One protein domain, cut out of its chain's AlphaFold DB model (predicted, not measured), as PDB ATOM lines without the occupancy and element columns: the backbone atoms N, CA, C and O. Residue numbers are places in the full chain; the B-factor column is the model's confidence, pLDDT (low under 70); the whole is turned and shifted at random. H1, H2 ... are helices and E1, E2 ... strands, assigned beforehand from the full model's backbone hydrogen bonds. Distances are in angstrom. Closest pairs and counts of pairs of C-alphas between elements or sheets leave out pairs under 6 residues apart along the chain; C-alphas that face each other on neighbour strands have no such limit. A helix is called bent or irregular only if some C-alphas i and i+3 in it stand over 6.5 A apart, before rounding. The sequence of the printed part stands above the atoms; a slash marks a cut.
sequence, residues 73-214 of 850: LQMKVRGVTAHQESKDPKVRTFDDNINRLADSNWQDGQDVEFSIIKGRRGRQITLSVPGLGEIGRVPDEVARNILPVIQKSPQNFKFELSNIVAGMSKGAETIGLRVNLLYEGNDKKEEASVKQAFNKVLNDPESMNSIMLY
ATOM      1  N   LEU A  73     215.268 215.686 257.643       92.94
ATOM      2  CA  LEU A  73     214.813 216.509 256.521       92.94
ATOM      3  C   LEU A  73     215.996 216.896 255.648       92.94
ATOM      4  O   LEU A  73     217.067 217.187 256.174       92.94
ATOM      5  N   GLN A  74     215.783 217.000 254.343       94.19
ATOM      6  CA  GLN A  74     216.703 217.703 253.457       94.19
ATOM      7  C   GLN A  74     216.107 219.065 253.096       94.19
ATOM      8  O   GLN A  74     214.890 219.207 252.953       94.19
ATOM      9  N   MET A  75     216.946 220.088 252.965       93.81
ATOM     10  CA  MET A  75     216.498 221.431 252.606       93.81
ATOM     11  C   MET A  75     217.525 222.192 251.780       93.81
ATOM     12  O   MET A  75     218.730 221.978 251.902       93.81
ATOM     13  N   LYS A  76     217.042 223.133 250.970       92.69
ATOM     14  CA  LYS A  76     217.879 224.145 250.322       92.69
ATOM     15  C   LYS A  76     218.387 225.145 251.356       92.69
ATOM     16  O   LYS A  76     217.659 225.527 252.274       92.69
ATOM     17  N   VAL A  77     219.605 225.633 251.162       91.88
ATOM     18  CA  VAL A  77     220.155 226.741 251.950       91.88
ATOM     19  C   VAL A  77     219.698 228.067 251.345       91.88
ATOM     20  O   VAL A  77     219.721 228.267 250.130       91.88
ATOM     21  N   ARG A  78     219.267 228.998 252.195       90.56
ATOM     22  CA  ARG A  78     218.853 230.346 251.801       90.56
ATOM     23  C   ARG A  78     219.991 231.335 252.015       90.56
ATOM     24  O   ARG A  78     220.655 231.302 253.042       90.56
ATOM     25  N   GLY A  79     220.141 232.279 251.088       86.56
ATOM     26  CA  GLY A  79     221.164 233.326 251.177       86.56
ATOM     27  C   GLY A  79     222.516 232.946 250.575       86.56
ATOM     28  O   GLY A  79     223.441 233.733 250.688       86.56
ATOM     29  N   VAL A  80     222.606 231.799 249.891       86.50
ATOM     30  CA  VAL A  80     223.834 231.301 249.243       86.50
ATOM     31  C   VAL A  80     224.463 232.341 248.311       86.50
ATOM     32  O   VAL A  80     225.663 232.566 248.365       86.50
ATOM     33  N   THR A  81     223.650 233.068 247.541       80.62
ATOM     34  CA  THR A  81     224.121 234.118 246.617       80.62
ATOM     35  C   THR A  81     224.870 235.266 247.296       80.62
ATOM     36  O   THR A  81     225.581 235.996 246.623       80.62
ATOM     37  N   ALA A  82     224.688 235.474 248.603       84.88
ATOM     38  CA  ALA A  82     225.412 236.506 249.340       84.88
ATOM     39  C   ALA A  82     226.833 236.065 249.742       84.88
ATOM     40  O   ALA A  82     227.636 236.921 250.094       84.88
ATOM     41  N   HIS A  83     227.135 234.767 249.671       87.38
ATOM     42  CA  HIS A  83     228.410 234.145 250.058       87.38
ATOM     43  C   HIS A  83     229.154 233.546 248.854       87.38
ATOM     44  O   HIS A  83     230.000 232.663 248.989       87.38
ATOM     45  N   GLN A  84     228.761 233.952 247.649       84.88
ATOM     46  CA  GLN A  84     229.327 233.469 246.404       84.88
ATOM     47  C   GLN A  84     229.699 234.660 245.536       84.88
ATOM     48  O   GLN A  84     228.887 235.569 245.384       84.88
ATOM     49  N   GLU A  85     230.866 234.623 244.903       78.19
ATOM     50  CA  GLU A  85     231.230 235.587 243.876       78.19
ATOM     51  C   GLU A  85     230.210 235.592 242.727       78.19
ATOM     52  O   GLU A  85     229.717 234.555 242.266       78.19
ATOM     53  N   SER A  86     229.890 236.797 242.261       66.12
ATOM     54  CA  SER A  86     228.969 237.036 241.158       66.12
ATOM     55  C   SER A  86     229.650 237.916 240.122       66.12
ATOM     56  O   SER A  86     230.131 239.002 240.438       66.12
ATOM     57  N   LYS A  87     229.620 237.477 238.858       55.75
ATOM     58  CA  LYS A  87     230.012 238.313 237.711       55.75
ATOM     59  C   LYS A  87     229.003 239.434 237.432       55.75
ATOM     60  O   LYS A  87     229.288 240.330 236.645       55.75
ATOM     61  N   ASP A  88     227.823 239.390 238.056       56.38
ATOM     62  CA  ASP A  88     226.833 240.460 237.978       56.38
ATOM     63  C   ASP A  88     227.154 241.553 239.017       56.38
ATOM     64  O   ASP A  88     226.998 241.297 240.218       56.38
ATOM     65  N   PRO A  89     227.555 242.768 238.592       56.66
ATOM     66  CA  PRO A  89     227.923 243.856 239.498       56.66
ATOM     67  C   PRO A  89     226.746 244.371 240.343       56.66
ATOM     68  O   PRO A  89     226.953 245.161 241.264       56.66
ATOM     69  N   LYS A  90     225.505 243.948 240.049       58.53
ATOM     70  CA  LYS A  90     224.310 244.284 240.837       58.53
ATOM     71  C   LYS A  90     224.143 243.382 242.066       58.53
ATOM     72  O   LYS A  90     223.392 243.735 242.974       58.53
ATOM     73  N   VAL A  91     224.832 242.240 242.126       63.88
ATOM     74  CA  VAL A  91     224.745 241.304 243.254       63.88
ATOM     75  C   VAL A  91     225.799 241.668 244.292       63.88
ATOM     76  O   VAL A  91     226.998 241.567 244.050       63.88
ATOM     77  N   ARG A  92     225.348 242.088 245.476       68.06
ATOM     78  CA  ARG A  92     226.245 242.359 246.602       68.06
ATOM     79  C   ARG A  92     226.627 241.051 247.291       68.06
ATOM     80  O   ARG A  92     225.772 240.413 247.903       68.06
ATOM     81  N   THR A  93     227.904 240.708 247.224       78.25
ATOM     82  CA  THR A  93     228.502 239.542 247.879       78.25
ATOM     83  C   THR A  93     229.249 239.994 249.139       78.25
ATOM     84  O   THR A  93     229.708 241.138 249.227       78.25
ATOM     85  N   PHE A  94     229.292 239.147 250.163       85.19
ATOM     86  CA  PHE A  94     230.008 239.404 251.415       85.19
ATOM     87  C   PHE A  94     231.373 238.713 251.440       85.19
ATOM     88  O   PHE A  94     232.323 239.275 251.979       85.19
ATOM     89  N   ASP A  95     231.442 237.521 250.852       88.19
ATOM     90  CA  ASP A  95     232.599 236.631 250.791       88.19
ATOM     91  C   ASP A  95     232.453 235.661 249.597       88.19
ATOM     92  O   ASP A  95     231.479 235.739 248.839       88.19
ATOM     93  N   ASP A  96     233.435 234.775 249.436       88.25
ATOM     94  CA  ASP A  96     233.542 233.738 248.406       88.25
ATOM     95  C   ASP A  96     233.454 232.313 248.996       88.25
ATOM     96  O   ASP A  96     233.901 231.339 248.377       88.25
ATOM     97  N   ASN A  97     232.896 232.156 250.204       91.88
ATOM     98  CA  ASN A  97     232.915 230.884 250.936       91.88
ATOM     99  C   ASN A  97     232.266 229.744 250.149       91.88
ATOM    100  O   ASN A  97     232.700 228.595 250.254       91.88
ATOM    101  N   ILE A  98     231.235 230.043 249.359       90.31
ATOM    102  CA  ILE A  98     230.525 229.065 248.534       90.31
ATOM    103  C   ILE A  98     231.386 228.585 247.369       90.31
ATOM    104  O   ILE A  98     231.402 227.384 247.107       90.31
ATOM    105  N   ASN A  99     232.124 229.483 246.711       87.75
ATOM    106  CA  ASN A  99     233.075 229.118 245.659       87.75
ATOM    107  C   ASN A  99     234.171 228.223 246.241       87.75
ATOM    108  O   ASN A  99     234.375 227.104 245.782       87.75
ATOM    109  N   ARG A 100     234.781 228.653 247.352       89.19
ATOM    110  CA  ARG A 100     235.818 227.881 248.050       89.19
ATOM    111  C   ARG A 100     235.318 226.515 248.519       89.19
ATOM    112  O   ARG A 100     236.057 225.538 248.440       89.19
ATOM    113  N   LEU A 101     234.074 226.424 248.999       89.88
ATOM    114  CA  LEU A 101     233.453 225.150 249.360       89.88
ATOM    115  C   LEU A 101     233.246 224.270 248.126       89.88
ATOM    116  O   LEU A 101     233.560 223.080 248.173       89.88
ATOM    117  N   ALA A 102     232.727 224.836 247.037       86.25
ATOM    118  CA  ALA A 102     232.510 224.107 245.799       86.25
ATOM    119  C   ALA A 102     233.818 223.535 245.240       86.25
ATOM    120  O   ALA A 102     233.816 222.365 244.860       86.25
ATOM    121  N   ASP A 103     234.905 224.302 245.270       85.44
ATOM    122  CA  ASP A 103     236.227 223.889 244.784       85.44
ATOM    123  C   ASP A 103     236.952 222.932 245.746       85.44
ATOM    124  O   ASP A 103     237.885 222.225 245.360       85.44
ATOM    125  N   SER A 104     236.524 222.874 247.010       87.00
ATOM    126  CA  SER A 104     237.117 221.996 248.022       87.00
ATOM    127  C   SER A 104     236.776 220.512 247.817       87.00
ATOM    128  O   SER A 104     235.847 220.147 247.098       87.00
ATOM    129  N   ASN A 105     237.476 219.626 248.533       85.06
ATOM    130  CA  ASN A 105     237.180 218.185 248.590       85.06
ATOM    131  C   ASN A 105     236.005 217.855 249.530       85.06
ATOM    132  O   ASN A 105     236.086 216.905 250.317       85.06
ATOM    133  N   TRP A 106     234.938 218.653 249.485       88.00
ATOM    134  CA  TRP A 106     233.749 218.458 250.311       88.00
ATOM    135  C   TRP A 106     233.157 217.057 250.116       88.00
ATOM    136  O   TRP A 106     233.269 216.458 249.042       88.00
ATOM    137  N   GLN A 107     232.514 216.540 251.160       86.44
ATOM    138  CA  GLN A 107     231.879 215.221 251.134       86.44
ATOM    139  C   GLN A 107     230.396 215.323 251.495       86.44
ATOM    140  O   GLN A 107     229.989 216.154 252.309       86.44
ATOM    141  N   ASP A 108     229.581 214.453 250.901       88.19
ATOM    142  CA  ASP A 108     228.206 214.235 251.355       88.19
ATOM    143  C   ASP A 108     228.226 213.709 252.800       88.19
ATOM    144  O   ASP A 108     229.018 212.830 253.140       88.19
ATOM    145  N   GLY A 109     227.387 214.276 253.664       89.31
ATOM    146  CA  GLY A 109     227.382 213.990 255.099       89.31
ATOM    147  C   GLY A 109     228.417 214.773 255.921       89.31
ATOM    148  O   GLY A 109     228.505 214.564 257.128       89.31
ATOM    149  N   GLN A 110     229.198 215.676 255.313       91.81
ATOM    150  CA  GLN A 110     230.140 216.528 256.048       91.81
ATOM    151  C   GLN A 110     229.405 217.477 257.005       91.81
ATOM    152  O   GLN A 110     228.461 218.154 256.605       91.81
ATOM    153  N   ASP A 111     229.880 217.570 258.246       94.56
ATOM    154  CA  ASP A 111     229.264 218.383 259.296       94.56
ATOM    155  C   ASP A 111     229.173 219.872 258.927       94.56
ATOM    156  O   ASP A 111     230.113 220.479 258.402       94.56
ATOM    157  N   VAL A 112     228.025 220.466 259.253       96.38
ATOM    158  CA  VAL A 112     227.741 221.896 259.121       96.38
ATOM    159  C   VAL A 112     227.398 222.438 260.503       96.38
ATOM    160  O   VAL A 112     226.485 221.955 261.176       96.38
ATOM    161  N   GLU A 113     228.121 223.467 260.927       96.81
ATOM    162  CA  GLU A 113     227.838 224.171 262.170       96.81
ATOM    163  C   GLU A 113     226.595 225.043 262.006       96.81
ATOM    164  O   GLU A 113     226.348 225.615 260.941       96.81
ATOM    165  N   PHE A 114     225.812 225.186 263.076       96.44
ATOM    166  CA  PHE A 114     224.669 226.087 263.076       96.44
ATOM    167  C   PHE A 114     224.634 226.964 264.320       96.44
ATOM    168  O   PHE A 114     225.012 226.550 265.416       96.44
ATOM    169  N   SER A 115     224.114 228.180 264.163       94.44
ATOM    170  CA  SER A 115     223.879 229.081 265.289       94.44
ATOM    171  C   SER A 115     222.516 229.760 265.193       94.44
ATOM    172  O   SER A 115     221.999 230.040 264.108       94.44
ATOM    173  N   ILE A 116     221.900 230.011 266.350       92.69
ATOM    174  CA  ILE A 116     220.596 230.671 266.433       92.69
ATOM    175  C   ILE A 116     220.816 232.147 266.749       92.69
ATOM    176  O   ILE A 116     221.138 232.505 267.882       92.69
ATOM    177  N   ILE A 117     220.581 233.011 265.766       89.50
ATOM    178  CA  ILE A 117     220.781 234.461 265.891       89.50
ATOM    179  C   ILE A 117     219.454 235.222 265.870       89.50
ATOM    180  O   ILE A 117     218.448 234.755 265.331       89.50
ATOM    181  N   LYS A 118     219.430 236.428 266.447       82.38
ATOM    182  CA  LYS A 118     218.266 237.325 266.400       82.38
ATOM    183  C   LYS A 118     218.342 238.211 265.152       82.38
ATOM    184  O   LYS A 118     219.089 239.182 265.127       82.38
ATOM    185  N   GLY A 119     217.549 237.893 264.133       70.12
ATOM    186  CA  GLY A 119     217.412 238.693 262.917       70.12
ATOM    187  C   GLY A 119     216.277 239.723 262.991       70.12
ATOM    188  O   GLY A 119     215.458 239.732 263.913       70.12
ATOM    189  N   ARG A 120     216.177 240.576 261.960       64.81
ATOM    190  CA  ARG A 120     215.136 241.626 261.849       64.81
ATOM    191  C   ARG A 120     213.698 241.082 261.816       64.81
ATOM    192  O   ARG A 120     212.778 241.806 262.173       64.81
ATOM    193  N   ARG A 121     213.498 239.832 261.379       65.19
ATOM    194  CA  ARG A 121     212.180 239.169 261.253       65.19
ATOM    195  C   ARG A 121     211.960 238.042 262.271       65.19
ATOM    196  O   ARG A 121     211.058 237.232 262.097       65.19
ATOM    197  N   GLY A 122     212.781 237.979 263.319       75.81
ATOM    198  CA  GLY A 122     212.754 236.906 264.313       75.81
ATOM    199  C   GLY A 122     214.072 236.141 264.379       75.81
ATOM    200  O   GLY A 122     215.083 236.564 263.820       75.81
ATOM    201  N   ARG A 123     214.075 235.026 265.110       84.50
ATOM    202  CA  ARG A 123     215.259 234.170 265.246       84.50
ATOM    203  C   ARG A 123     215.511 233.400 263.945       84.50
ATOM    204  O   ARG A 123     214.565 232.904 263.340       84.50
ATOM    205  N   GLN A 124     216.769 233.305 263.540       90.50
ATOM    206  CA  GLN A 124     217.225 232.615 262.332       90.50
ATOM    207  C   GLN A 124     218.258 231.554 262.704       90.50
ATOM    208  O   GLN A 124     218.939 231.700 263.717       90.50
ATOM    209  N   ILE A 125     218.358 230.503 261.890       94.69
ATOM    210  CA  ILE A 125     219.368 229.448 262.027       94.69
ATOM    211  C   ILE A 125     220.382 229.661 260.904       94.69
ATOM    212  O   ILE A 125     220.064 229.386 259.746       94.69
ATOM    213  N   THR A 126     221.546 230.215 261.228       95.56
ATOM    214  CA  THR A 126     222.663 230.362 260.279       95.56
ATOM    215  C   THR A 126     223.437 229.059 260.192       95.56
ATOM    216  O   THR A 126     223.427 228.279 261.144       95.56
ATOM    217  N   LEU A 127     224.061 228.823 259.043       97.06
ATOM    218  CA  LEU A 127     224.811 227.619 258.714       97.06
ATOM    219  C   LEU A 127     226.232 228.018 258.325       97.06
ATOM    220  O   LEU A 127     226.428 228.972 257.572       97.06
ATOM    221  N   SER A 128     227.224 227.309 258.845       96.56
ATOM    222  CA  SER A 128     228.641 227.586 258.612       96.56
ATOM    223  C   SER A 128     229.419 226.296 258.397       96.56
ATOM    224  O   SER A 128     229.109 225.269 258.995       96.56
ATOM    225  N   VAL A 129     230.439 226.343 257.544       94.56
ATOM    226  CA  VAL A 129     231.368 225.223 257.359       94.56
ATOM    227  C   VAL A 129     232.645 225.509 258.151       94.56
ATOM    228  O   VAL A 129     233.231 226.584 257.961       94.56
ATOM    229  N   PRO A 130     233.103 224.575 259.010       90.31
ATOM    230  CA  PRO A 130     234.348 224.734 259.756       90.31
ATOM    231  C   PRO A 130     235.520 225.116 258.842       90.31
ATOM    232  O   PRO A 130     235.786 224.456 257.840       90.31
ATOM    233  N   GLY A 131     236.215 226.207 259.174       89.12
ATOM    234  CA  GLY A 131     237.364 226.710 258.408       89.12
ATOM    235  C   GLY A 131     237.035 227.535 257.153       89.12
ATOM    236  O   GLY A 131     237.946 228.155 256.601       89.12
ATOM    237  N   LEU A 132     235.770 227.599 256.721       90.88
ATOM    238  CA  LEU A 132     235.330 228.479 255.628       90.88
ATOM    239  C   LEU A 132     234.530 229.675 256.149       90.88
ATOM    240  O   LEU A 132     234.867 230.805 255.818       90.88
ATOM    241  N   GLY A 133     233.542 229.441 257.015       94.06
ATOM    242  CA  GLY A 133     232.656 230.483 257.546       94.06
ATOM    243  C   GLY A 133     231.190 230.265 257.177       94.06
ATOM    244  O   GLY A 133     230.778 229.140 256.881       94.06
ATOM    245  N   GLU A 134     230.389 231.332 257.242       95.38
ATOM    246  CA  GLU A 134     228.953 231.288 256.941       95.38
ATOM    247  C   GLU A 134     228.714 230.960 255.461       95.38
ATOM    248  O   GLU A 134     229.371 231.501 254.575       95.38
ATOM    249  N   ILE A 135     227.763 230.057 255.211       93.44
ATOM    250  CA  ILE A 135     227.342 229.610 253.870       93.44
ATOM    251  C   ILE A 135     225.864 229.934 253.591       93.44
ATOM    252  O   ILE A 135     225.298 229.561 252.562       93.44
ATOM    253  N   GLY A 136     225.208 230.613 254.531       94.31
ATOM    254  CA  GLY A 136     223.809 231.011 254.467       94.31
ATOM    255  C   GLY A 136     223.017 230.539 255.681       94.31
ATOM    256  O   GLY A 136     223.528 230.414 256.792       94.31
ATOM    257  N   ARG A 137     221.717 230.306 255.493       94.81
ATOM    258  CA  ARG A 137     220.794 229.996 256.590       94.81
ATOM    259  C   ARG A 137     219.669 229.052 256.198       94.81
ATOM    260  O   ARG A 137     219.322 228.923 255.023       94.81
ATOM    261  N   VAL A 138     219.026 228.470 257.204       94.94
ATOM    262  CA  VAL A 138     217.764 227.741 257.031       94.94
ATOM    263  C   VAL A 138     216.690 228.694 256.480       94.94
ATOM    264  O   VAL A 138     216.579 229.833 256.957       94.94
ATOM    265  N   PRO A 139     215.877 228.264 255.496       92.75
ATOM    266  CA  PRO A 139     214.771 229.058 254.977       92.75
ATOM    267  C   PRO A 139     213.809 229.520 256.080       92.75
ATOM    268  O   PRO A 139     213.466 228.756 256.981       92.75
ATOM    269  N   ASP A 140     213.371 230.783 256.015       89.62
ATOM    270  CA  ASP A 140     212.591 231.416 257.089       89.62
ATOM    271  C   ASP A 140     211.271 230.641 257.344       89.62
ATOM    272  O   ASP A 140     210.836 230.471 258.486       89.62
ATOM    273  N   GLU A 141     210.658 230.122 256.279       88.81
ATOM    274  CA  GLU A 141     209.440 229.314 256.300       88.81
ATOM    275  C   GLU A 141     209.604 227.974 257.037       88.81
ATOM    276  O   GLU A 141     208.754 227.627 257.861       88.81
ATOM    277  N   VAL A 142     210.742 227.304 256.838       92.25
ATOM    278  CA  VAL A 142     211.120 226.047 257.501       92.25
ATOM    279  C   VAL A 142     211.471 226.313 258.964       92.25
ATOM    280  O   VAL A 142     210.949 225.654 259.869       92.25
ATOM    281  N   ALA A 143     212.298 227.335 259.215       91.88
ATOM    282  CA  ALA A 143     212.782 227.702 260.544       91.88
ATOM    283  C   ALA A 143     211.634 227.942 261.537       91.88
ATOM    284  O   ALA A 143     211.709 227.477 262.672       91.88
ATOM    285  N   ARG A 144     210.533 228.589 261.120       88.75
ATOM    286  CA  ARG A 144     209.353 228.821 261.983       88.75
ATOM    287  C   ARG A 144     208.800 227.544 262.623       88.75
ATOM    288  O   ARG A 144     208.293 227.607 263.741       88.75
ATOM    289  N   ASN A 145     208.879 226.412 261.927       89.88
ATOM    290  CA  ASN A 145     208.312 225.146 262.383       89.88
ATOM    291  C   ASN A 145     209.324 224.280 263.151       89.88
ATOM    292  O   ASN A 145     208.925 223.599 264.094       89.88
ATOM    293  N   ILE A 146     210.615 224.325 262.800       93.69
ATOM    294  CA  ILE A 146     211.647 223.480 263.438       93.69
ATOM    295  C   ILE A 146     212.353 224.150 264.623       93.69
ATOM    296  O   ILE A 146     212.845 223.476 265.524       93.69
ATOM    297  N   LEU A 147     212.394 225.481 264.670       92.88
ATOM    298  CA  LEU A 147     213.123 226.207 265.706       92.88
ATOM    299  C   LEU A 147     212.654 225.889 267.143       92.88
ATOM    300  O   LEU A 147     213.523 225.775 268.008       92.88
ATOM    301  N   PRO A 148     211.346 225.705 267.434       93.44
ATOM    302  CA  PRO A 148     210.897 225.340 268.779       93.44
ATOM    303  C   PRO A 148     211.466 224.008 269.277       93.44
ATOM    304  O   PRO A 148     211.770 223.887 270.461       93.44
ATOM    305  N   VAL A 149     211.625 223.019 268.386       94.44
ATOM    306  CA  VAL A 149     212.175 221.709 268.765       94.44
ATOM    307  C   VAL A 149     213.698 221.750 268.874       94.44
ATOM    308  O   VAL A 149     214.239 221.211 269.834       94.44
ATOM    309  N   ILE A 150     214.381 222.481 267.984       94.44
ATOM    310  CA  ILE A 150     215.843 222.653 268.043       94.44
ATOM    311  C   ILE A 150     216.264 223.402 269.311       94.44
ATOM    312  O   ILE A 150     217.203 222.998 269.982       94.44
ATOM    313  N   GLN A 151     215.567 224.476 269.688       92.00
ATOM    314  CA  GLN A 151     215.940 225.285 270.858       92.00
ATOM    315  C   GLN A 151     215.841 224.550 272.187       92.00
ATOM    316  O   GLN A 151     216.518 224.929 273.140       92.00
ATOM    317  N   LYS A 152     214.971 223.544 272.265       92.12
ATOM    318  CA  LYS A 152     214.781 222.764 273.483       92.12
ATOM    319  C   LYS A 152     216.006 221.896 273.785       92.12
ATOM    320  O   LYS A 152     216.391 221.802 274.947       92.12
ATOM    321  N   SER A 153     216.599 221.310 272.744       92.50
ATOM    322  CA  SER A 153     217.703 220.350 272.851       92.50
ATOM    323  C   SER A 153     218.643 220.456 271.638       92.50
ATOM    324  O   SER A 153     218.700 219.525 270.834       92.50
ATOM    325  N   PRO A 154     219.369 221.574 271.451       92.31
ATOM    326  CA  PRO A 154     220.159 221.821 270.239       92.31
ATOM    327  C   PRO A 154     221.229 220.754 269.982       92.31
ATOM    328  O   PRO A 154     221.485 220.416 268.834       92.31
ATOM    329  N   GLN A 155     221.785 220.166 271.041       93.81
ATOM    330  CA  GLN A 155     222.759 219.074 270.989       93.81
ATOM    331  C   GLN A 155     222.212 217.768 270.390       93.81
ATOM    332  O   GLN A 155     222.990 216.884 270.058       93.81
ATOM    333  N   ASN A 156     220.886 217.626 270.277       95.94
ATOM    334  CA  ASN A 156     220.243 216.458 269.675       95.94
ATOM    335  C   ASN A 156     220.026 216.631 268.161       95.94
ATOM    336  O   ASN A 156     219.364 215.788 267.557       95.94
ATOM    337  N   PHE A 157     220.514 217.719 267.561       96.12
ATOM    338  CA  PHE A 157     220.361 218.007 266.139       96.12
ATOM    339  C   PHE A 157     221.711 218.188 265.467       96.12
ATOM    340  O   PHE A 157     222.603 218.846 266.001       96.12
ATOM    341  N   LYS A 158     221.806 217.668 264.248       95.88
ATOM    342  CA  LYS A 158     222.992 217.759 263.408       95.88
ATOM    343  C   LYS A 158     222.610 218.283 262.029       95.88
ATOM    344  O   LYS A 158     221.631 217.813 261.447       95.88
ATOM    345  N   PHE A 159     223.377 219.243 261.517       97.06
ATOM    346  CA  PHE A 159     223.336 219.608 260.105       97.06
ATOM    347  C   PHE A 159     224.524 218.983 259.378       97.06
ATOM    348  O   PHE A 159     225.635 218.942 259.904       97.06
ATOM    349  N   GLU A 160     224.283 218.528 258.157       95.50
ATOM    350  CA  GLU A 160     225.319 217.999 257.272       95.50
ATOM    351  C   GLU A 160     225.107 218.487 255.836       95.50
ATOM    352  O   GLU A 160     223.973 218.727 255.403       95.50
ATOM    353  N   LEU A 161     226.195 218.643 255.083       92.62
ATOM    354  CA  LEU A 161     226.148 218.904 253.650       92.62
ATOM    355  C   LEU A 161     225.497 217.713 252.953       92.62
ATOM    356  O   LEU A 161     225.851 216.567 253.206       92.62
ATOM    357  N   SER A 162     224.554 217.993 252.058       89.62
ATOM    358  CA  SER A 162     223.950 216.968 251.210       89.62
ATOM    359  C   SER A 162     224.388 217.132 249.765       89.62
ATOM    360  O   SER A 162     224.881 216.213 249.123       89.62
ATOM    361  N   ASN A 163     224.188 218.311 249.186       83.38
ATOM    362  CA  ASN A 163     224.484 218.484 247.774       83.38
ATOM    363  C   ASN A 163     224.927 219.905 247.475       83.38
ATOM    364  O   ASN A 163     224.326 220.862 247.968       83.38
ATOM    365  N   ILE A 164     225.938 220.018 246.625       80.31
ATOM    366  CA  ILE A 164     226.372 221.271 246.029       80.31
ATOM    367  C   ILE A 164     225.981 221.193 244.561       80.31
ATOM    368  O   ILE A 164     226.596 220.479 243.775       80.31
ATOM    369  N   VAL A 165     224.901 221.877 244.209       71.31
ATOM    370  CA  VAL A 165     224.333 221.864 242.861       71.31
ATOM    371  C   VAL A 165     224.906 223.052 242.105       71.31
ATOM    372  O   VAL A 165     224.782 224.171 242.584       71.31
ATOM    373  N   ALA A 166     225.490 222.846 240.932       59.22
ATOM    374  CA  ALA A 166     225.842 223.952 240.044       59.22
ATOM    375  C   ALA A 166     224.715 224.189 239.030       59.22
ATOM    376  O   ALA A 166     224.124 223.246 238.504       59.22
ATOM    377  N   GLY A 167     224.418 225.456 238.757       51.75
ATOM    378  CA  GLY A 167     223.676 225.901 237.585       51.75
ATOM    379  C   GLY A 167     224.455 227.011 236.891       51.75
ATOM    380  O   GLY A 167     225.019 227.875 237.558       51.75
ATOM    381  N   MET A 168     224.490 227.015 235.563       42.00
ATOM    382  CA  MET A 168     225.102 228.105 234.800       42.00
ATOM    383  C   MET A 168     224.121 229.281 234.726       42.00
ATOM    384  O   MET A 168     222.992 229.129 234.261       42.00
ATOM    385  N   SER A 169     224.535 230.464 235.181       33.34
ATOM    386  CA  SER A 169     223.828 231.721 234.920       33.34
ATOM    387  C   SER A 169     224.861 232.765 234.494       33.34
ATOM    388  O   SER A 169     225.657 233.204 235.322       33.34
ATOM    389  N   LYS A 170     224.811 233.203 233.227       35.12
ATOM    390  CA  LYS A 170     225.709 234.228 232.647       35.12
ATOM    391  C   LYS A 170     227.215 233.903 232.797       35.12
ATOM    392  O   LYS A 170     227.974 234.747 233.276       35.12
ATOM    393  N   GLY A 171     227.635 232.673 232.497       39.66
ATOM    394  CA  GLY A 171     229.042 232.268 232.627       39.66
ATOM    395  C   GLY A 171     229.612 232.351 234.051       39.66
ATOM    396  O   GLY A 171     230.832 232.374 234.230       39.66
ATOM    397  N   ALA A 172     228.759 232.459 235.073       36.16
ATOM    398  CA  ALA A 172     229.114 232.271 236.471       36.16
ATOM    399  C   ALA A 172     228.368 231.040 236.988       36.16
ATOM    400  O   ALA A 172     227.146 230.932 236.825       36.16
ATOM    401  N   GLU A 173     229.096 230.119 237.614       52.12
ATOM    402  CA  GLU A 173     228.493 229.021 238.357       52.12
ATOM    403  C   GLU A 173     227.624 229.623 239.464       52.12
ATOM    404  O   GLU A 173     228.122 230.186 240.433       52.12
ATOM    405  N   THR A 174     226.304 229.568 239.317       62.19
ATOM    406  CA  THR A 174     225.402 229.756 240.452       62.19
ATOM    407  C   THR A 174     225.330 228.439 241.197       62.19
ATOM    408  O   THR A 174     224.779 227.452 240.712       62.19
ATOM    409  N   ILE A 175     225.921 228.421 242.378       74.56
ATOM    410  CA  ILE A 175     225.996 227.263 243.245       74.56
ATOM    411  C   ILE A 175     224.780 227.314 244.170       74.56
ATOM    412  O   ILE A 175     224.561 228.257 244.926       74.56
ATOM    413  N   GLY A 176     223.939 226.294 244.088       82.31
ATOM    414  CA  GLY A 176     222.918 225.986 245.074       82.31
ATOM    415  C   GLY A 176     223.459 225.007 246.110       82.31
ATOM    416  O   GLY A 176     224.220 224.100 245.788       82.31
ATOM    417  N   LEU A 177     223.009 225.138 247.356       87.94
ATOM    418  CA  LEU A 177     223.355 224.205 248.427       87.94
ATOM    419  C   LEU A 177     222.117 223.501 248.976       87.94
ATOM    420  O   LEU A 177     221.061 224.118 249.155       87.94
ATOM    421  N   ARG A 178     222.276 222.217 249.295       92.62
ATOM    422  CA  ARG A 178     221.338 221.419 250.088       92.62
ATOM    423  C   ARG A 178     222.044 220.878 251.324       92.62
ATOM    424  O   ARG A 178     223.169 220.388 251.227       92.62
ATOM    425  N   VAL A 179     221.353 220.913 252.454       95.19
ATOM    426  CA  VAL A 179     221.798 220.345 253.733       95.19
ATOM    427  C   VAL A 179     220.753 219.374 254.264       95.19
ATOM    428  O   VAL A 179     219.560 219.549 253.998       95.19
ATOM    429  N   ASN A 180     221.186 218.374 255.025       95.62
ATOM    430  CA  ASN A 180     220.288 217.544 255.820       95.62
ATOM    431  C   ASN A 180     220.267 218.057 257.263       95.62
ATOM    432  O   ASN A 180     221.275 218.532 257.779       95.62
ATOM    433  N   LEU A 181     219.108 217.955 257.903       96.69
ATOM    434  CA  LEU A 181     218.911 218.139 259.333       96.69
ATOM    435  C   LEU A 181     218.500 216.797 259.925       96.69
ATOM    436  O   LEU A 181     217.434 216.279 259.584       96.69
ATOM    437  N   LEU A 182     219.321 216.266 260.824       95.25
ATOM    438  CA  LEU A 182     219.122 214.980 261.480       95.25
ATOM    439  C   LEU A 182     218.797 215.184 262.963       95.25
ATOM    440  O   LEU A 182     219.404 216.029 263.624       95.25
ATOM    441  N   TYR A 183     217.856 214.402 263.493       95.81
ATOM    442  CA  TYR A 183     217.651 214.259 264.934       95.81
ATOM    443  C   TYR A 183     218.409 213.037 265.455       95.81
ATOM    444  O   TYR A 183     218.154 211.911 265.034       95.81
ATOM    445  N   GLU A 184     219.300 213.242 266.418       93.88
ATOM    446  CA  GLU A 184     220.150 212.201 267.006       93.88
ATOM    447  C   GLU A 184     219.797 211.896 268.468       93.88
ATOM    448  O   GLU A 184     220.357 210.971 269.062       93.88
ATOM    449  N   GLY A 185     218.813 212.592 269.040       92.50
ATOM    450  CA  GLY A 185     218.343 212.332 270.400       92.50
ATOM    451  C   GLY A 185     217.748 210.927 270.576       92.50
ATOM    452  O   GLY A 185     217.389 210.242 269.614       92.50
ATOM    453  N   ASN A 186     217.684 210.473 271.828       92.50
ATOM    454  CA  ASN A 186     217.212 209.130 272.192       92.50
ATOM    455  C   ASN A 186     215.883 209.147 272.972       92.50
ATOM    456  O   ASN A 186     215.337 208.086 273.280       92.50
ATOM    457  N   ASP A 187     215.354 210.329 273.308       93.19
ATOM    458  CA  ASP A 187     214.086 210.455 274.026       93.19
ATOM    459  C   ASP A 187     212.901 210.262 273.072       93.19
ATOM    460  O   ASP A 187     212.678 211.048 272.154       93.19
ATOM    461  N   LYS A 188     212.095 209.223 273.311       91.19
ATOM    462  CA  LYS A 188     210.987 208.855 272.415       91.19
ATOM    463  C   LYS A 188     209.860 209.891 272.347       91.19
ATOM    464  O   LYS A 188     209.169 209.961 271.330       91.19
ATOM    465  N   LYS A 189     209.637 210.688 273.399       91.75
ATOM    466  CA  LYS A 189     208.597 211.736 273.391       91.75
ATOM    467  C   LYS A 189     209.059 212.950 272.594       91.75
ATOM    468  O   LYS A 189     208.268 213.568 271.878       91.75
ATOM    469  N   GLU A 190     210.332 213.292 272.725       93.50
ATOM    470  CA  GLU A 190     210.979 214.311 271.921       93.50
ATOM    471  C   GLU A 190     211.033 213.886 270.456       93.50
ATOM    472  O   GLU A 190     210.551 214.641 269.621       93.50
ATOM    473  N   GLU A 191     211.483 212.667 270.149       93.56
ATOM    474  CA  GLU A 191     211.499 212.101 268.792       93.56
ATOM    475  C   GLU A 191     210.128 212.232 268.111       93.56
ATOM    476  O   GLU A 191     210.035 212.721 266.986       93.56
ATOM    477  N   ALA A 192     209.040 211.895 268.815       91.69
ATOM    478  CA  ALA A 192     207.679 212.061 268.304       91.69
ATOM    479  C   ALA A 192     207.311 213.535 268.038       91.69
ATOM    480  O   ALA A 192     206.675 213.846 267.029       91.69
ATOM    481  N   SER A 193     207.734 214.449 268.915       94.00
ATOM    482  CA  SER A 193     207.505 215.893 268.753       94.00
ATOM    483  C   SER A 193     208.294 216.464 267.568       94.00
ATOM    484  O   SER A 193     207.772 217.278 266.806       94.00
ATOM    485  N   VAL A 194     209.535 216.008 267.377       94.94
ATOM    486  CA  VAL A 194     210.383 216.377 266.236       94.94
ATOM    487  C   VAL A 194     209.791 215.840 264.939       94.94
ATOM    488  O   VAL A 194     209.642 216.597 263.983       94.94
ATOM    489  N   LYS A 195     209.362 214.574 264.923       92.62
ATOM    490  CA  LYS A 195     208.684 213.967 263.771       92.62
ATOM    491  C   LYS A 195     207.448 214.764 263.363       92.62
ATOM    492  O   LYS A 195     207.258 215.041 262.184       92.62
ATOM    493  N   GLN A 196     206.636 215.199 264.328       92.69
ATOM    494  CA  GLN A 196     205.478 216.048 264.051       92.69
ATOM    495  C   GLN A 196     205.884 217.395 263.431       92.69
ATOM    496  O   GLN A 196     205.248 217.840 262.475       92.69
ATOM    497  N   ALA A 197     206.935 218.039 263.948       94.12
ATOM    498  CA  ALA A 197     207.445 219.291 263.391       94.12
ATOM    499  C   ALA A 197     207.961 219.108 261.955       94.12
ATOM    500  O   ALA A 197     207.669 219.932 261.088       94.12
ATOM    501  N   PHE A 198     208.671 218.013 261.684       94.31
ATOM    502  CA  PHE A 198     209.224 217.720 260.363       94.31
ATOM    503  C   PHE A 198     208.128 217.378 259.354       94.31
ATOM    504  O   PHE A 198     208.096 217.959 258.273       94.31
ATOM    505  N   ASN A 199     207.153 216.549 259.734       91.94
ATOM    506  CA  ASN A 199     205.989 216.263 258.896       91.94
ATOM    507  C   ASN A 199     205.179 217.529 258.604       91.94
ATOM    508  O   ASN A 199     204.681 217.702 257.495       91.94
ATOM    509  N   LYS A 200     205.063 218.445 259.573       92.19
ATOM    510  CA  LYS A 200     204.402 219.733 259.347       92.19
ATOM    511  C   LYS A 200     205.122 220.551 258.277       92.19
ATOM    512  O   LYS A 200     204.451 221.141 257.445       92.19
ATOM    513  N   VAL A 201     206.456 220.571 258.291       92.44
ATOM    514  CA  VAL A 201     207.263 221.242 257.262       92.44
ATOM    515  C   VAL A 201     207.098 220.568 255.904       92.44
ATOM    516  O   VAL A 201     206.813 221.260 254.935       92.44
ATOM    517  N   LEU A 202     207.214 219.237 255.836       90.00
ATOM    518  CA  LEU A 202     207.056 218.457 254.599       90.00
ATOM    519  C   LEU A 202     205.730 218.728 253.888       90.00
ATOM    520  O   LEU A 202     205.688 218.761 252.665       90.00
ATOM    521  N   ASN A 203     204.665 218.961 254.651       88.50
ATOM    522  CA  ASN A 203     203.324 219.191 254.119       88.50
ATOM    523  C   ASN A 203     202.916 220.672 254.093       88.50
ATOM    524  O   ASN A 203     201.746 220.972 253.859       88.50
ATOM    525  N   ASP A 204     203.842 221.599 254.356       87.38
ATOM    526  CA  ASP A 204     203.583 223.038 254.323       87.38
ATOM    527  C   ASP A 204     203.779 223.594 252.898       87.38
ATOM    528  O   ASP A 204     204.909 223.596 252.394       87.38
ATOM    529  N   PRO A 205     202.726 224.133 252.248       81.56
ATOM    530  CA  PRO A 205     202.837 224.738 250.919       81.56
ATOM    531  C   PRO A 205     203.823 225.913 250.852       81.56
ATOM    532  O   PRO A 205     204.374 226.195 249.786       81.56
ATOM    533  N   GLU A 206     204.079 226.612 251.965       82.62
ATOM    534  CA  GLU A 206     205.090 227.677 251.986       82.62
ATOM    535  C   GLU A 206     206.516 227.111 251.904       82.62
ATOM    536  O   GLU A 206     207.406 227.789 251.395       82.62
ATOM    537  N   SER A 207     206.721 225.863 252.344       84.25
ATOM    538  CA  SER A 207     208.032 225.218 252.470       84.25
ATOM    539  C   SER A 207     208.382 224.271 251.311       84.25
ATOM    540  O   SER A 207     209.558 223.949 251.146       84.25
ATOM    541  N   MET A 208     207.418 223.863 250.474       77.50
ATOM    542  CA  MET A 208     207.581 222.793 249.466       77.50
ATOM    543  C   MET A 208     208.751 222.969 248.483       77.50
ATOM    544  O   MET A 208     209.362 221.992 248.071       77.50
ATOM    545  N   ASN A 209     209.113 224.206 248.127       74.81
ATOM    546  CA  ASN A 209     210.215 224.478 247.191       74.81
ATOM    547  C   ASN A 209     211.598 224.476 247.853       74.81
ATOM    548  O   ASN A 209     212.623 224.509 247.159       74.81
ATOM    549  N   SER A 210     211.618 224.485 249.182       85.50
ATOM    550  CA  SER A 210     212.802 224.612 250.022       85.50
ATOM    551  C   SER A 210     213.178 223.295 250.695       85.50
ATOM    552  O   SER A 210     214.241 223.231 251.306       85.50
ATOM    553  N   ILE A 211     212.345 222.258 250.589       89.94
ATOM    554  CA  ILE A 211     212.498 220.995 251.313       89.94
ATOM    555  C   ILE A 211     212.420 219.799 250.376       89.94
ATOM    556  O   ILE A 211     211.733 219.829 249.358       89.94
ATOM    557  N   MET A 212     213.103 218.733 250.764       87.94
ATOM    558  CA  MET A 212     213.040 217.429 250.126       87.94
ATOM    559  C   MET A 212     212.952 216.354 251.208       87.94
ATOM    560  O   MET A 212     213.354 216.564 252.359       87.94
ATOM    561  N   LEU A 213     212.445 215.181 250.833       88.06
ATOM    562  CA  LEU A 213     212.570 214.003 251.681       88.06
ATOM    563  C   LEU A 213     214.049 213.644 251.820       88.06
ATOM    564  O   LEU A 213     214.764 213.522 250.828       88.06
ATOM    565  N   TYR A 214     214.494 213.478 253.064       91.06
ATOM    566  CA  TYR A 214     215.813 212.926 253.330       91.06
ATOM    567  C   TYR A 214     215.852 211.460 252.887       91.06
ATOM    568  O   TYR A 214     214.950 210.686 253.204       91.06
TER     569      TYR A 214
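What this domain is: This is residues 73 to 214 of the 850 residues of the protein "DHH domain-containing protein" of Cyanobacteria bacterium UBA9579 (UniProt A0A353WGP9). One six-stranded sheet, curled like part of a barrel, folds back on itself, with E1, E6 and E5 facing E3 and E4, and E2 as the hinge between these two leaves. The long hairpin of E5 and E6 runs along much of the body; the helices H3 and H4, side by side, lie toward one end, and the short H1 and H2 lie by E4 and E6 toward the other. The printed part has 142 residues, with the order E1 H1 H2 E2 E3 E4 H3 E5 E6 H4, and the class is mixed, helices and strands. The antiparallel sheet runs E1 E6 E5 E2 E3 E4. The whole is compact, with a radius of gyration of the C-alphas of 15.4 A, yet elongated in outline, 49 by 30 by 27 A.

Where its parts are: E1 is residues 73 to 76, 10.3 A long, and begins at C-alpha 73, (214.813, 216.509, 256.521). E6 is residues 172 to 183, 35.6 A, and E5 residues 157 to 169, 34.3 A. E2 is residues 111 to 119, 23.8 A, E3 residues 122 to 129, 23.1 A, and E4 residues 133 to 137, 11.9 A. H1 is residues 80 to 83, 5.4 A, and H2 residues 97 to 103, 9.9 A. H3 is residues 140 to 152, 18.7 A, and only just irregular: C-alphas 145 and 148 are 6.9 A apart. H4 is residues 188 to 202, 20.6 A, and ends at C-alpha 202, (207.056, 218.457, 254.599).

How they stand to each other: The sheet is strongly twisted, with E1 and E4 as edge strands. In the hairpin of E5 and E6, N 165 and O 176 are 2.8 A apart; between E1 and E6, N 75 and O 179 are 2.9 A apart. Pairing of E2 is staggered: residues 111 to 112 pair with E5, where N 112 and O 159 are 2.9 A apart, and residues 113 to 119 with E3. E2, E3 and E4 form a meander, each strand the antiparallel neighbour of the one before, with N 115 and O 126 3.1 A apart and N 127 and O 136 2.8 A apart. The sheet curls round H3, and H2 is on its opposite face. H3 and H4 touch at a shallow tilt of 5 degrees, opposite ways; their closest C-alphas, of Ile 146 and Ala 197, are 5.9 A apart. H4 only grazes the sheet, with residues 190 to 202. H1 is on the sheet at a height of 5.4 A and only just touches H2, with 3 pairs of C-alphas within 8 A, the closest being His 83 and Asn 97, 5.6 A. In H2 and H4 every O i to N i+4 pair is within hydrogen-bond range, in H3 5 of 9, and H1 is too short for such a pair.

The domain as a whole: The two C-alphas farthest apart, of Pro 89 and Lys 188, are 50.9 A apart. The printed part has no cut. The link from H1 to H2, 13 residues, is long. Residues 74 to 75 of E1 also pair, antiparallel, with residues 211 to 212. The mean pLDDT of the printed part is 85.4; residues 86 to 92, 120 to 121 and 166 to 174 are under 70.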